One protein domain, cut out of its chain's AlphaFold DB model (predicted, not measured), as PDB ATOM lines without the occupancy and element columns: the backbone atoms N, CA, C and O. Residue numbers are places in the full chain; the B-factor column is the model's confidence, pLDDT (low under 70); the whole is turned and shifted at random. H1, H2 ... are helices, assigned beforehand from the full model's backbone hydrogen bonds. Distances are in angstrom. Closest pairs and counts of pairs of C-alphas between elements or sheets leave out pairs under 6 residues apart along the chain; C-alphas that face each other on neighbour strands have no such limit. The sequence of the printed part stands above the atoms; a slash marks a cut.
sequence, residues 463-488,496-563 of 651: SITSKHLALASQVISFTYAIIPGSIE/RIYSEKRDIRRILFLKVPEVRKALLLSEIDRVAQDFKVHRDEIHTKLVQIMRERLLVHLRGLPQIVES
ATOM      1  N   SER A 463     265.451 167.376 224.707       75.56
ATOM      2  CA  SER A 463     266.641 166.530 224.578       75.56
ATOM      3  C   SER A 463     266.400 165.368 223.606       75.56
ATOM      4  O   SER A 463     265.277 164.884 223.435       75.56
ATOM      5  N   ILE A 464     267.471 164.896 222.964       80.06
ATOM      6  CA  ILE A 464     267.443 163.671 222.157       80.06
ATOM      7  C   ILE A 464     267.605 162.484 223.113       80.06
ATOM      8  O   ILE A 464     268.532 162.455 223.921       80.06
ATOM      9  N   THR A 465     266.694 161.515 223.033       85.81
ATOM     10  CA  THR A 465     266.684 160.313 223.878       85.81
ATOM     11  C   THR A 465     266.833 159.066 223.013       85.81
ATOM     12  O   THR A 465     266.597 159.108 221.804       85.81
ATOM     13  N   SER A 466     267.143 157.925 223.629       84.50
ATOM     14  CA  SER A 466     267.181 156.647 222.913       84.50
ATOM     15  C   SER A 466     265.829 156.257 222.294       84.50
ATOM     16  O   SER A 466     265.838 155.607 221.255       84.50
ATOM     17  N   LYS A 467     264.678 156.703 222.847       85.12
ATOM     18  CA  LYS A 467     263.358 156.519 222.197       85.12
ATOM     19  C   LYS A 467     263.303 157.296 220.876       85.12
ATOM     20  O   LYS A 467     262.892 156.736 219.868       85.12
ATOM     21  N   HIS A 468     263.765 158.550 220.853       86.56
ATOM     22  CA  HIS A 468     263.764 159.376 219.635       86.56
ATOM     23  C   HIS A 468     264.680 158.788 218.546       86.56
ATOM     24  O   HIS A 468     264.292 158.739 217.382       86.56
ATOM     25  N   LEU A 469     265.856 158.268 218.923       88.19
ATOM     26  CA  LEU A 469     266.756 157.570 217.993       88.19
ATOM     27  C   LEU A 469     266.149 156.264 217.451       88.19
ATOM     28  O   LEU A 469     266.270 155.987 216.261       88.19
ATOM     29  N   ALA A 470     265.468 155.483 218.294       86.00
ATOM     30  CA  ALA A 470     264.799 154.252 217.874       86.00
ATOM     31  C   ALA A 470     263.639 154.513 216.897       86.00
ATOM     32  O   ALA A 470     263.538 153.845 215.869       86.00
ATOM     33  N   LEU A 471     262.804 155.519 217.177       86.62
ATOM     34  CA  LEU A 471     261.727 155.941 216.275       86.62
ATOM     35  C   LEU A 471     262.281 156.459 214.939       86.62
ATOM     36  O   LEU A 471     261.784 156.077 213.883       86.62
ATOM     37  N   ALA A 472     263.358 157.253 214.960       88.69
ATOM     38  CA  ALA A 472     264.027 157.688 213.734       88.69
ATOM     39  C   ALA A 472     264.543 156.495 212.907       88.69
ATOM     40  O   ALA A 472     264.335 156.463 211.695       88.69
ATOM     41  N   SER A 473     265.145 155.485 213.553       88.12
ATOM     42  CA  SER A 473     265.585 154.255 212.877       88.12
ATOM     43  C   SER A 473     264.423 153.505 212.212       88.12
ATOM     44  O   SER A 473     264.546 153.098 211.058       88.12
ATOM     45  N   GLN A 474     263.261 153.392 212.869       85.94
ATOM     46  CA  GLN A 474     262.068 152.788 212.257       85.94
ATOM     47  C   GLN A 474     261.581 153.552 211.030       85.94
ATOM     48  O   GLN A 474     261.325 152.933 210.003       85.94
ATOM     49  N   VAL A 475     261.469 154.882 211.108       86.06
ATOM     50  CA  VAL A 475     261.016 155.705 209.973       86.06
ATOM     51  C   VAL A 475     261.976 155.566 208.785       86.06
ATOM     52  O   VAL A 475     261.539 155.471 207.636       86.06
ATOM     53  N   ILE A 476     263.281 155.475 209.051       87.75
ATOM     54  CA  ILE A 476     264.313 155.196 208.046       87.75
ATOM     55  C   ILE A 476     264.157 153.779 207.468       87.75
ATOM     56  O   ILE A 476     264.153 153.639 206.246       87.75
ATOM     57  N   SER A 477     263.963 152.747 208.298       82.88
ATOM     58  CA  SER A 477     263.702 151.365 207.855       82.88
ATOM     59  C   SER A 477     262.431 151.248 207.006       82.88
ATOM     60  O   SER A 477     262.452 150.603 205.962       82.88
ATOM     61  N   PHE A 478     261.341 151.907 207.405       82.19
ATOM     62  CA  PHE A 478     260.076 151.957 206.671       82.19
ATOM     63  C   PHE A 478     260.236 152.663 205.318       82.19
ATOM     64  O   PHE A 478     259.827 152.140 204.282       82.19
ATOM     65  N   THR A 479     260.928 153.806 205.296       84.88
ATOM     66  CA  THR A 479     261.234 154.520 204.048       84.88
ATOM     67  C   THR A 479     262.111 153.660 203.132       84.88
ATOM     68  O   THR A 479     261.826 153.529 201.944       84.88
ATOM     69  N   TYR A 480     263.122 152.983 203.683       83.81
ATOM     70  CA  TYR A 480     263.960 152.024 202.961       83.81
ATOM     71  C   TYR A 480     263.180 150.802 202.446       83.81
ATOM     72  O   TYR A 480     263.535 150.257 201.399       83.81
ATOM     73  N   ALA A 481     262.120 150.364 203.131       78.00
ATOM     74  CA  ALA A 481     261.239 149.292 202.667       78.00
ATOM     75  C   ALA A 481     260.393 149.720 201.451       78.00
ATOM     76  O   ALA A 481     260.209 148.924 200.534       78.00
ATOM     77  N   ILE A 482     259.961 150.984 201.398       78.12
ATOM     78  CA  ILE A 482     259.178 151.548 200.284       78.12
ATOM     79  C   ILE A 482     260.050 151.876 199.057       78.12
ATOM     80  O   ILE A 482     259.569 151.807 197.925       78.12
ATOM     81  N   ILE A 483     261.327 152.238 199.244       80.62
ATOM     82  CA  ILE A 483     262.206 152.609 198.123       80.62
ATOM     83  C   ILE A 483     262.420 151.402 197.175       80.62
ATOM     84  O   ILE A 483     262.893 150.347 197.617       80.62
ATOM     85  N   PRO A 484     262.148 151.551 195.858       69.94
ATOM     86  CA  PRO A 484     262.164 150.479 194.851       69.94
ATOM     87  C   PRO A 484     263.582 150.112 194.366       69.94
ATOM     88  O   PRO A 484     263.809 149.922 193.167       69.94
ATOM     89  N   GLY A 485     264.546 150.061 195.286       63.56
ATOM     90  CA  GLY A 485     265.947 149.783 194.977       63.56
ATOM     91  C   GLY A 485     266.185 148.371 194.436       63.56
ATOM     92  O   GLY A 485     265.377 147.455 194.618       63.56
ATOM     93  N   SER A 486     267.311 148.180 193.759       57.91
ATOM     94  CA  SER A 486     267.819 146.865 193.404       57.91
ATOM     95  C   SER A 486     268.224 146.092 194.662       57.91
ATOM     96  O   SER A 486     268.912 146.576 195.558       57.91
ATOM     97  N   ILE A 487     267.727 144.860 194.745       54.97
ATOM     98  CA  ILE A 487     268.098 143.918 195.794       54.97
ATOM     99  C   ILE A 487     269.374 143.228 195.311       54.97
ATOM    100  O   ILE A 487     269.306 142.212 194.618       54.97
ATOM    101  N   GLU A 488     270.538 143.778 195.655       46.94
ATOM    102  CA  GLU A 488     271.760 142.976 195.621       46.94
ATOM    103  C   GLU A 488     271.685 141.921 196.730       46.94
ATOM    104  O   GLU A 488     271.660 142.212 197.929       46.94
ATOM    105  N   ARG A 496     258.888 137.158 202.072       47.22
ATOM    106  CA  ARG A 496     257.778 138.127 201.917       47.22
ATOM    107  C   ARG A 496     258.208 139.513 201.422       47.22
ATOM    108  O   ARG A 496     257.675 139.988 200.430       47.22
ATOM    109  N   ILE A 497     259.209 140.138 202.042       50.31
ATOM    110  CA  ILE A 497     259.594 141.539 201.750       50.31
ATOM    111  C   ILE A 497     260.091 141.717 200.293       50.31
ATOM    112  O   ILE A 497     260.029 142.805 199.715       50.31
ATOM    113  N   TYR A 498     260.566 140.639 199.657       50.62
ATOM    114  CA  TYR A 498     261.068 140.670 198.280       50.62
ATOM    115  C   TYR A 498     259.981 140.765 197.193       50.62
ATOM    116  O   TYR A 498     260.309 141.184 196.080       50.62
ATOM    117  N   SER A 499     258.716 140.403 197.463       51.31
ATOM    118  CA  SER A 499     257.631 140.583 196.481       51.31
ATOM    119  C   SER A 499     257.202 142.048 196.406       51.31
ATOM    120  O   SER A 499     257.237 142.651 195.338       51.31
ATOM    121  N   GLU A 500     256.926 142.657 197.556       53.69
ATOM    122  CA  GLU A 500     256.396 144.018 197.703       53.69
ATOM    123  C   GLU A 500     257.281 145.094 197.041       53.69
ATOM    124  O   GLU A 500     256.796 145.944 196.284       53.69
ATOM    125  N   LYS A 501     258.610 145.020 197.222       58.88
ATOM    126  CA  LYS A 501     259.562 145.935 196.553       58.88
ATOM    127  C   LYS A 501     259.553 145.821 195.028       58.88
ATOM    128  O   LYS A 501     259.844 146.800 194.331       58.88
ATOM    129  N   ARG A 502     259.232 144.639 194.487       59.34
ATOM    130  CA  ARG A 502     259.177 144.400 193.039       59.34
ATOM    131  C   ARG A 502     258.036 145.182 192.395       59.34
ATOM    132  O   ARG A 502     258.192 145.614 191.255       59.34
ATOM    133  N   ASP A 503     256.941 145.409 193.114       62.16
ATOM    134  CA  ASP A 503     255.714 145.970 192.547       62.16
ATOM    135  C   ASP A 503     255.708 147.493 192.530       62.16
ATOM    136  O   ASP A 503     255.426 148.075 191.481       62.16
ATOM    137  N   ILE A 504     256.191 148.148 193.592       69.56
ATOM    138  CA  ILE A 504     256.474 149.596 193.562       69.56
ATOM    139  C   ILE A 504     257.453 149.914 192.419       69.56
ATOM    140  O   ILE A 504     257.232 150.843 191.636       69.56
ATOM    141  N   ARG A 505     258.505 149.097 192.261       72.56
ATOM    142  CA  ARG A 505     259.450 149.207 191.143       72.56
ATOM    143  C   ARG A 505     258.743 149.034 189.795       72.56
ATOM    144  O   ARG A 505     258.898 149.881 188.916       72.56
ATOM    145  N   ARG A 506     257.943 147.975 189.629       70.19
ATOM    146  CA  ARG A 506     257.186 147.687 188.399       70.19
ATOM    147  C   ARG A 506     256.308 148.877 188.000       70.19
ATOM    148  O   ARG A 506     256.413 149.339 186.867       70.19
ATOM    149  N   ILE A 507     255.529 149.412 188.944       71.56
ATOM    150  CA  ILE A 507     254.611 150.544 188.750       71.56
ATOM    151  C   ILE A 507     255.369 151.808 188.324       71.56
ATOM    152  O   ILE A 507     255.017 152.427 187.319       71.56
ATOM    153  N   LEU A 508     256.438 152.183 189.037       73.62
ATOM    154  CA  LEU A 508     257.195 153.405 188.741       73.62
ATOM    155  C   LEU A 508     257.873 153.372 187.365       73.62
ATOM    156  O   LEU A 508     257.952 154.400 186.692       73.62
ATOM    157  N   PHE A 509     258.322 152.200 186.913       78.94
ATOM    158  CA  PHE A 509     258.998 152.051 185.625       78.94
ATOM    159  C   PHE A 509     258.052 151.819 184.422       78.94
ATOM    160  O   PHE A 509     258.538 151.825 183.289       78.94
ATOM    161  N   LEU A 510     256.723 151.720 184.613       78.69
ATOM    162  CA  LEU A 510     255.720 151.530 183.538       78.69
ATOM    163  C   LEU A 510     255.771 152.587 182.420       78.69
ATOM    164  O   LEU A 510     255.463 152.290 181.267       78.69
ATOM    165  N   LYS A 511     256.103 153.842 182.753       74.50
ATOM    166  CA  LYS A 511     256.117 154.979 181.809       74.50
ATOM    167  C   LYS A 511     257.515 155.568 181.578       74.50
ATOM    168  O   LYS A 511     257.644 156.597 180.914       74.50
ATOM    169  N   VAL A 512     258.563 154.936 182.105       81.69
ATOM    170  CA  VAL A 512     259.951 155.401 181.963       81.69
ATOM    171  C   VAL A 512     260.581 154.757 180.718       81.69
ATOM    172  O   VAL A 512     260.568 153.532 180.617       81.69
ATOM    173  N   PRO A 513     261.162 155.528 179.775       81.19
ATOM    174  CA  PRO A 513     261.860 154.962 178.618       81.19
ATOM    175  C   PRO A 513     263.056 154.100 179.034       81.19
ATOM    176  O   PRO A 513     263.824 154.523 179.897       81.19
ATOM    177  N   GLU A 514     263.262 152.951 178.380       80.00
ATOM    178  CA  GLU A 514     264.271 151.939 178.756       80.00
ATOM    179  C   GLU A 514     265.672 152.530 178.985       80.00
ATOM    180  O   GLU A 514     266.276 152.331 180.035       80.00
ATOM    181  N   VAL A 515     266.123 153.386 178.062       83.06
ATOM    182  CA  VAL A 515     267.421 154.091 178.107       83.06
ATOM    183  C   VAL A 515     267.620 154.905 179.396       83.06
ATOM    184  O   VAL A 515     268.747 155.113 179.835       83.06
ATOM    185  N   ARG A 516     266.536 155.375 180.028       83.19
ATOM    186  CA  ARG A 516     266.578 156.139 181.286       83.19
ATOM    187  C   ARG A 516     266.359 155.271 182.524       83.19
ATOM    188  O   ARG A 516     266.639 155.750 183.619       83.19
ATOM    189  N   LYS A 517     265.868 154.032 182.382       84.62
ATOM    190  CA  LYS A 517     265.594 153.152 183.529       84.62
ATOM    191  C   LYS A 517     266.868 152.830 184.300       84.62
ATOM    192  O   LYS A 517     266.852 152.940 185.516       84.62
ATOM    193  N   ALA A 518     267.963 152.519 183.603       82.94
ATOM    194  CA  ALA A 518     269.252 152.218 184.227       82.94
ATOM    195  C   ALA A 518     269.782 153.390 185.078       82.94
ATOM    196  O   ALA A 518     270.083 153.202 186.251       82.94
ATOM    197  N   LEU A 519     269.810 154.607 184.516       85.56
ATOM    198  CA  LEU A 519     270.271 155.818 185.215       85.56
ATOM    199  C   LEU A 519     269.375 156.199 186.405       85.56
ATOM    200  O   LEU A 519     269.863 156.623 187.449       85.56
ATOM    201  N   LEU A 520     268.054 156.057 186.253       85.06
ATOM    202  CA  LEU A 520     267.114 156.328 187.340       85.06
ATOM    203  C   LEU A 520     267.225 155.274 188.450       85.06
ATOM    204  O   LEU A 520     267.152 155.624 189.623       85.06
ATOM    205  N   LEU A 521     267.435 154.005 188.090       83.88
ATOM    206  CA  LEU A 521     267.643 152.925 189.047       83.88
ATOM    207  C   LEU A 521     268.929 153.137 189.853       83.88
ATOM    208  O   LEU A 521     268.867 153.070 191.071       83.88
ATOM    209  N   SER A 522     270.055 153.492 189.221       85.81
ATOM    210  CA  SER A 522     271.301 153.754 189.960       85.81
ATOM    211  C   SER A 522     271.174 154.900 190.971       85.81
ATOM    212  O   SER A 522     271.751 154.822 192.052       85.81
ATOM    213  N   GLU A 523     270.388 155.942 190.674       88.19
ATOM    214  CA  GLU A 523     270.108 157.009 191.649       88.19
ATOM    215  C   GLU A 523     269.158 156.559 192.768       88.19
ATOM    216  O   GLU A 523     269.365 156.918 193.927       88.19
ATOM    217  N   ILE A 524     268.144 155.745 192.455       86.38
ATOM    218  CA  ILE A 524     267.259 155.126 193.456       86.38
ATOM    219  C   ILE A 524     268.063 154.227 194.402       86.38
ATOM    220  O   ILE A 524     267.861 154.285 195.613       86.38
ATOM    221  N   ASP A 525     268.989 153.434 193.867       85.25
ATOM    222  CA  ASP A 525     269.830 152.502 194.619       85.25
ATOM    223  C   ASP A 525     270.815 153.252 195.518       85.25
ATOM    224  O   ASP A 525     270.957 152.924 196.697       85.25
ATOM    225  N   ARG A 526     271.423 154.328 194.998       89.62
ATOM    226  CA  ARG A 526     272.264 155.240 195.780       89.62
ATOM    227  C   ARG A 526     271.484 155.845 196.951       89.62
ATOM    228  O   ARG A 526     271.962 155.800 198.080       89.62
ATOM    229  N   VAL A 527     270.263 156.333 196.716       89.69
ATOM    230  CA  VAL A 527     269.391 156.855 197.784       89.69
ATOM    231  C   VAL A 527     268.999 155.751 198.774       89.69
ATOM    232  O   VAL A 527     269.063 155.974 199.980       89.69
ATOM    233  N   ALA A 528     268.645 154.547 198.317       86.19
ATOM    234  CA  ALA A 528     268.344 153.417 199.201       86.19
ATOM    235  C   ALA A 528     269.532 153.087 200.123       86.19
ATOM    236  O   ALA A 528     269.353 152.862 201.323       86.19
ATOM    237  N   GLN A 529     270.749 153.110 199.577       88.38
ATOM    238  CA  GLN A 529     271.976 152.901 200.332       88.38
ATOM    239  C   GLN A 529     272.244 154.042 201.328       88.38
ATOM    240  O   GLN A 529     272.630 153.748 202.459       88.38
ATOM    241  N   ASP A 530     271.973 155.307 200.979       90.00
ATOM    242  CA  ASP A 530     272.074 156.445 201.909       90.00
ATOM    243  C   ASP A 530     271.161 156.245 203.143       90.00
ATOM    244  O   ASP A 530     271.606 156.413 204.283       90.00
ATOM    245  N   PHE A 531     269.906 155.805 202.947       88.88
ATOM    246  CA  PHE A 531     268.988 155.472 204.052       88.88
ATOM    247  C   PHE A 531     269.511 154.308 204.910       88.88
ATOM    248  O   PHE A 531     269.490 154.395 206.140       88.88
ATOM    249  N   LYS A 532     270.022 153.235 204.287       86.50
ATOM    250  CA  LYS A 532     270.603 152.088 205.005       86.50
ATOM    251  C   LYS A 532     271.804 152.502 205.862       86.50
ATOM    252  O   LYS A 532     271.833 152.194 207.050       86.50
ATOM    253  N   VAL A 533     272.755 153.247 205.292       89.38
ATOM    254  CA  VAL A 533     273.929 153.755 206.022       89.38
ATOM    255  C   VAL A 533     273.492 154.627 207.197       89.38
ATOM    256  O   VAL A 533     273.989 154.444 208.305       89.38
ATOM    257  N   HIS A 534     272.521 155.523 207.001       91.12
ATOM    258  CA  HIS A 534     272.059 156.396 208.080       91.12
ATOM    259  C   HIS A 534     271.387 155.628 209.234       91.12
ATOM    260  O   HIS A 534     271.598 155.958 210.404       91.12
ATOM    261  N   ARG A 535     270.637 154.560 208.933       87.75
ATOM    262  CA  ARG A 535     270.102 153.640 209.948       87.75
ATOM    263  C   ARG A 535     271.217 152.967 210.746       87.75
ATOM    264  O   ARG A 535     271.194 152.967 211.976       87.75
ATOM    265  N   ASP A 536     272.205 152.423 210.045       85.69
ATOM    266  CA  ASP A 536     273.295 151.668 210.655       85.69
ATOM    267  C   ASP A 536     274.211 152.607 211.495       85.69
ATOM    268  O   ASP A 536     274.701 152.222 212.561       85.69
ATOM    269  N   GLU A 537     274.337 153.892 211.121       89.88
ATOM    270  CA  GLU A 537     274.927 154.952 211.962       89.88
ATOM    271  C   GLU A 537     274.126 155.214 213.251       89.88
ATOM    272  O   GLU A 537     274.718 155.452 214.308       89.88
ATOM    273  N   ILE A 538     272.788 155.206 213.198       89.50
ATOM    274  CA  ILE A 538     271.932 155.378 214.385       89.50
ATOM    275  C   ILE A 538     272.068 154.174 215.322       89.50
ATOM    276  O   ILE A 538     272.216 154.363 216.530       89.50
ATOM    277  N   HIS A 539     272.100 152.952 214.783       86.00
ATOM    278  CA  HIS A 539     272.378 151.742 215.562       86.00
ATOM    279  C   HIS A 539     273.760 151.821 216.231       86.00
ATOM    280  O   HIS A 539     273.873 151.619 217.440       86.00
ATOM    281  N   THR A 540     274.789 152.249 215.493       85.25
ATOM    282  CA  THR A 540     276.137 152.488 216.041       85.25
ATOM    283  C   THR A 540     276.130 153.536 217.165       85.25
ATOM    284  O   THR A 540     276.790 153.350 218.186       85.25
ATOM    285  N   LYS A 541     275.345 154.619 217.041       87.00
ATOM    286  CA  LYS A 541     275.189 155.631 218.105       87.00
ATOM    287  C   LYS A 541     274.487 155.078 219.348       87.00
ATOM    288  O   LYS A 541     274.898 155.418 220.453       87.00
ATOM    289  N   LEU A 542     273.467 154.230 219.194       84.31
ATOM    290  CA  LEU A 542     272.803 153.568 220.327       84.31
ATOM    291  C   LEU A 542     273.787 152.688 221.113       84.31
ATOM    292  O   LEU A 542     273.807 152.757 222.341       84.31
ATOM    293  N   VAL A 543     274.661 151.952 220.419       80.88
ATOM    294  CA  VAL A 543     275.724 151.156 221.058       80.88
ATOM    295  C   VAL A 543     276.787 152.039 221.714       80.88
ATOM    296  O   VAL A 543     277.190 151.776 222.843       80.88
ATOM    297  N   GLN A 544     277.205 153.135 221.080       80.69
ATOM    298  CA  GLN A 544     278.146 154.074 221.701       80.69
ATOM    299  C   GLN A 544     277.569 154.699 222.990       80.69
ATOM    300  O   GLN A 544     278.300 154.851 223.967       80.69
ATOM    301  N   ILE A 545     276.259 154.977 223.046       81.00
ATOM    302  CA  ILE A 545     275.576 155.418 224.275       81.00
ATOM    303  C   ILE A 545     275.638 154.335 225.366       81.00
ATOM    304  O   ILE A 545     275.867 154.669 226.528       81.00
ATOM    305  N   MET A 546     275.470 153.049 225.026       75.12
ATOM    306  CA  MET A 546     275.643 151.938 225.982       75.12
ATOM    307  C   MET A 546     277.069 151.881 226.523       75.12
ATOM    308  O   MET A 546     277.270 151.900 227.738       75.12
ATOM    309  N   ARG A 547     278.052 151.908 225.620       75.12
ATOM    310  CA  ARG A 547     279.476 151.869 225.949       75.12
ATOM    311  C   ARG A 547     279.887 153.022 226.867       75.12
ATOM    312  O   ARG A 547     280.646 152.822 227.811       75.12
ATOM    313  N   GLU A 548     279.376 154.229 226.631       78.75
ATOM    314  CA  GLU A 548     279.620 155.389 227.496       78.75
ATOM    315  C   GLU A 548     279.027 155.207 228.900       78.75
ATOM    316  O   GLU A 548     279.682 155.556 229.882       78.75
ATOM    317  N   ARG A 549     277.831 154.612 229.020       75.69
ATOM    318  CA  ARG A 549     277.225 154.277 230.322       75.69
ATOM    319  C   ARG A 549     278.043 153.224 231.061       75.69
ATOM    320  O   ARG A 549     278.401 153.447 232.215       75.69
ATOM    321  N   LEU A 550     278.416 152.134 230.386       72.12
ATOM    322  CA  LEU A 550     279.307 151.110 230.936       72.12
ATOM    323  C   LEU A 550     280.624 151.728 231.433       72.12
ATOM    324  O   LEU A 550     281.036 151.469 232.561       72.12
ATOM    325  N   LEU A 551     281.253 152.593 230.635       73.00
ATOM    326  CA  LEU A 551     282.527 153.220 230.983       73.00
ATOM    327  C   LEU A 551     282.412 154.174 232.187       73.00
ATOM    328  O   LEU A 551     283.357 154.277 232.968       73.00
ATOM    329  N   VAL A 552     281.261 154.827 232.394       77.69
ATOM    330  CA  VAL A 552     280.988 155.596 233.624       77.69
ATOM    331  C   VAL A 552     280.942 154.682 234.852       77.69
ATOM    332  O   VAL A 552     281.605 154.995 235.840       77.69
ATOM    333  N   HIS A 553     280.249 153.537 234.792       71.44
ATOM    334  CA  HIS A 553     280.241 152.571 235.906       71.44
ATOM    335  C   HIS A 553     281.627 151.957 236.144       71.44
ATOM    336  O   HIS A 553     282.043 151.821 237.292       71.44
ATOM    337  N   LEU A 554     282.383 151.648 235.083       68.56
ATOM    338  CA  LEU A 554     283.747 151.107 235.183       68.56
ATOM    339  C   LEU A 554     284.728 152.071 235.868       68.56
ATOM    340  O   LEU A 554     285.642 151.618 236.550       68.56
ATOM    341  N   ARG A 555     284.530 153.395 235.776       71.56
ATOM    342  CA  ARG A 555     285.329 154.368 236.553       71.56
ATOM    343  C   ARG A 555     285.059 154.316 238.060       71.56
ATOM    344  O   ARG A 555     285.908 154.767 238.822       71.56
ATOM    345  N   GLY A 556     283.913 153.784 238.487       67.25
ATOM    346  CA  GLY A 556     283.616 153.510 239.897       67.25
ATOM    347  C   GLY A 556     284.217 152.194 240.405       67.25
ATOM    348  O   GLY A 556     284.328 152.005 241.612       67.25
ATOM    349  N   LEU A 557     284.649 151.301 239.505       66.75
ATOM    350  CA  LEU A 557     285.174 149.978 239.852       66.75
ATOM    351  C   LEU A 557     286.366 150.011 240.837       66.75
ATOM    352  O   LEU A 557     286.342 149.208 241.765       66.75
ATOM    353  N   PRO A 558     287.351 150.935 240.752       64.25
ATOM    354  CA  PRO A 558     288.467 150.976 241.706       64.25
ATOM    355  C   PRO A 558     288.032 151.164 243.168       64.25
ATOM    356  O   PRO A 558     288.568 150.506 244.053       64.25
ATOM    357  N   GLN A 559     287.007 151.987 243.420       63.09
ATOM    358  CA  GLN A 559     286.453 152.202 244.769       63.09
ATOM    359  C   GLN A 559     285.744 150.951 245.313       63.09
ATOM    360  O   GLN A 559     285.648 150.752 246.520       63.09
ATOM    361  N   ILE A 560     285.246 150.096 244.417       62.91
ATOM    362  CA  ILE A 560     284.587 148.833 244.756       62.91
ATOM    363  C   ILE A 560     285.639 147.742 245.014       62.91
ATOM    364  O   ILE A 560     285.494 146.966 245.955       62.91
ATOM    365  N   VAL A 561     286.747 147.737 244.267       60.19
ATOM    366  CA  VAL A 561     287.885 146.823 244.480       60.19
ATOM    367  C   VAL A 561     288.568 147.059 245.833       60.19
ATOM    368  O   VAL A 561     288.971 146.099 246.485       60.19
ATOM    369  N   GLU A 562     288.616 148.300 246.330       57.00
ATOM    370  CA  GLU A 562     289.051 148.572 247.714       57.00
ATOM    371  C   GLU A 562     288.150 147.900 248.769       57.00
ATOM    372  O   GLU A 562     288.631 147.536 249.844       57.00
ATOM    373  N   SER A 563     286.862 147.682 248.469       54.03
ATOM    374  CA  SER A 563     285.933 146.994 249.378       54.03
ATOM    375  C   SER A 563     285.996 145.462 249.303       54.03
ATOM    376  O   SER A 563     285.700 144.812 250.303       54.03
TER     377      SER A 563
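AT A GLANCE: This is residues 463 to 488 and 496 to 563 of the 651 residues of the protein "Vacuolar protein sorting-associated protein 54, chloroplastic" of Morella rubra (UniProt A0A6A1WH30). On the long helix H3 packs H1, with H2 past H1's end; residues 546 to 563 of H3 stick out. The printed part has 94 residues with three named helices, H1, H2, H3 in order: all helix. It is extended: radius of gyration of the C-alphas 21.0 A, spans 74 by 27 by 20 A.

HOW THE PARTS SIT: H3, residues 514 to 563, touches H1, residues 466 to 482, with residues 528 to 542 alone, opposite ways at a shallow tilt of 21 degrees; closest C-alphas Ser 473 and Arg 535, 5.4 A. H1 touches H2, residues 497 to 509, with residues 481 to 482 alone; closest C-alphas Ile 482 and Lys 501, 6.8 A. Every O i to N i+4 pair is within hydrogen-bond range in H1, 5 of 9 in H2, 39 of 46 in H3.

IN THESE COORDINATES: H1 begins at C-alpha 466 (267.181, 156.647, 222.913); H3, 74.0 A from first to last C-alpha, ends at C-alpha 563 (285.933, 146.994, 249.378).

THE WHOLE: Across the cut, C-alphas 488 and 496 are 16.1 A apart. pLDDT is under 70 in 23 residues, among them 556 to 563.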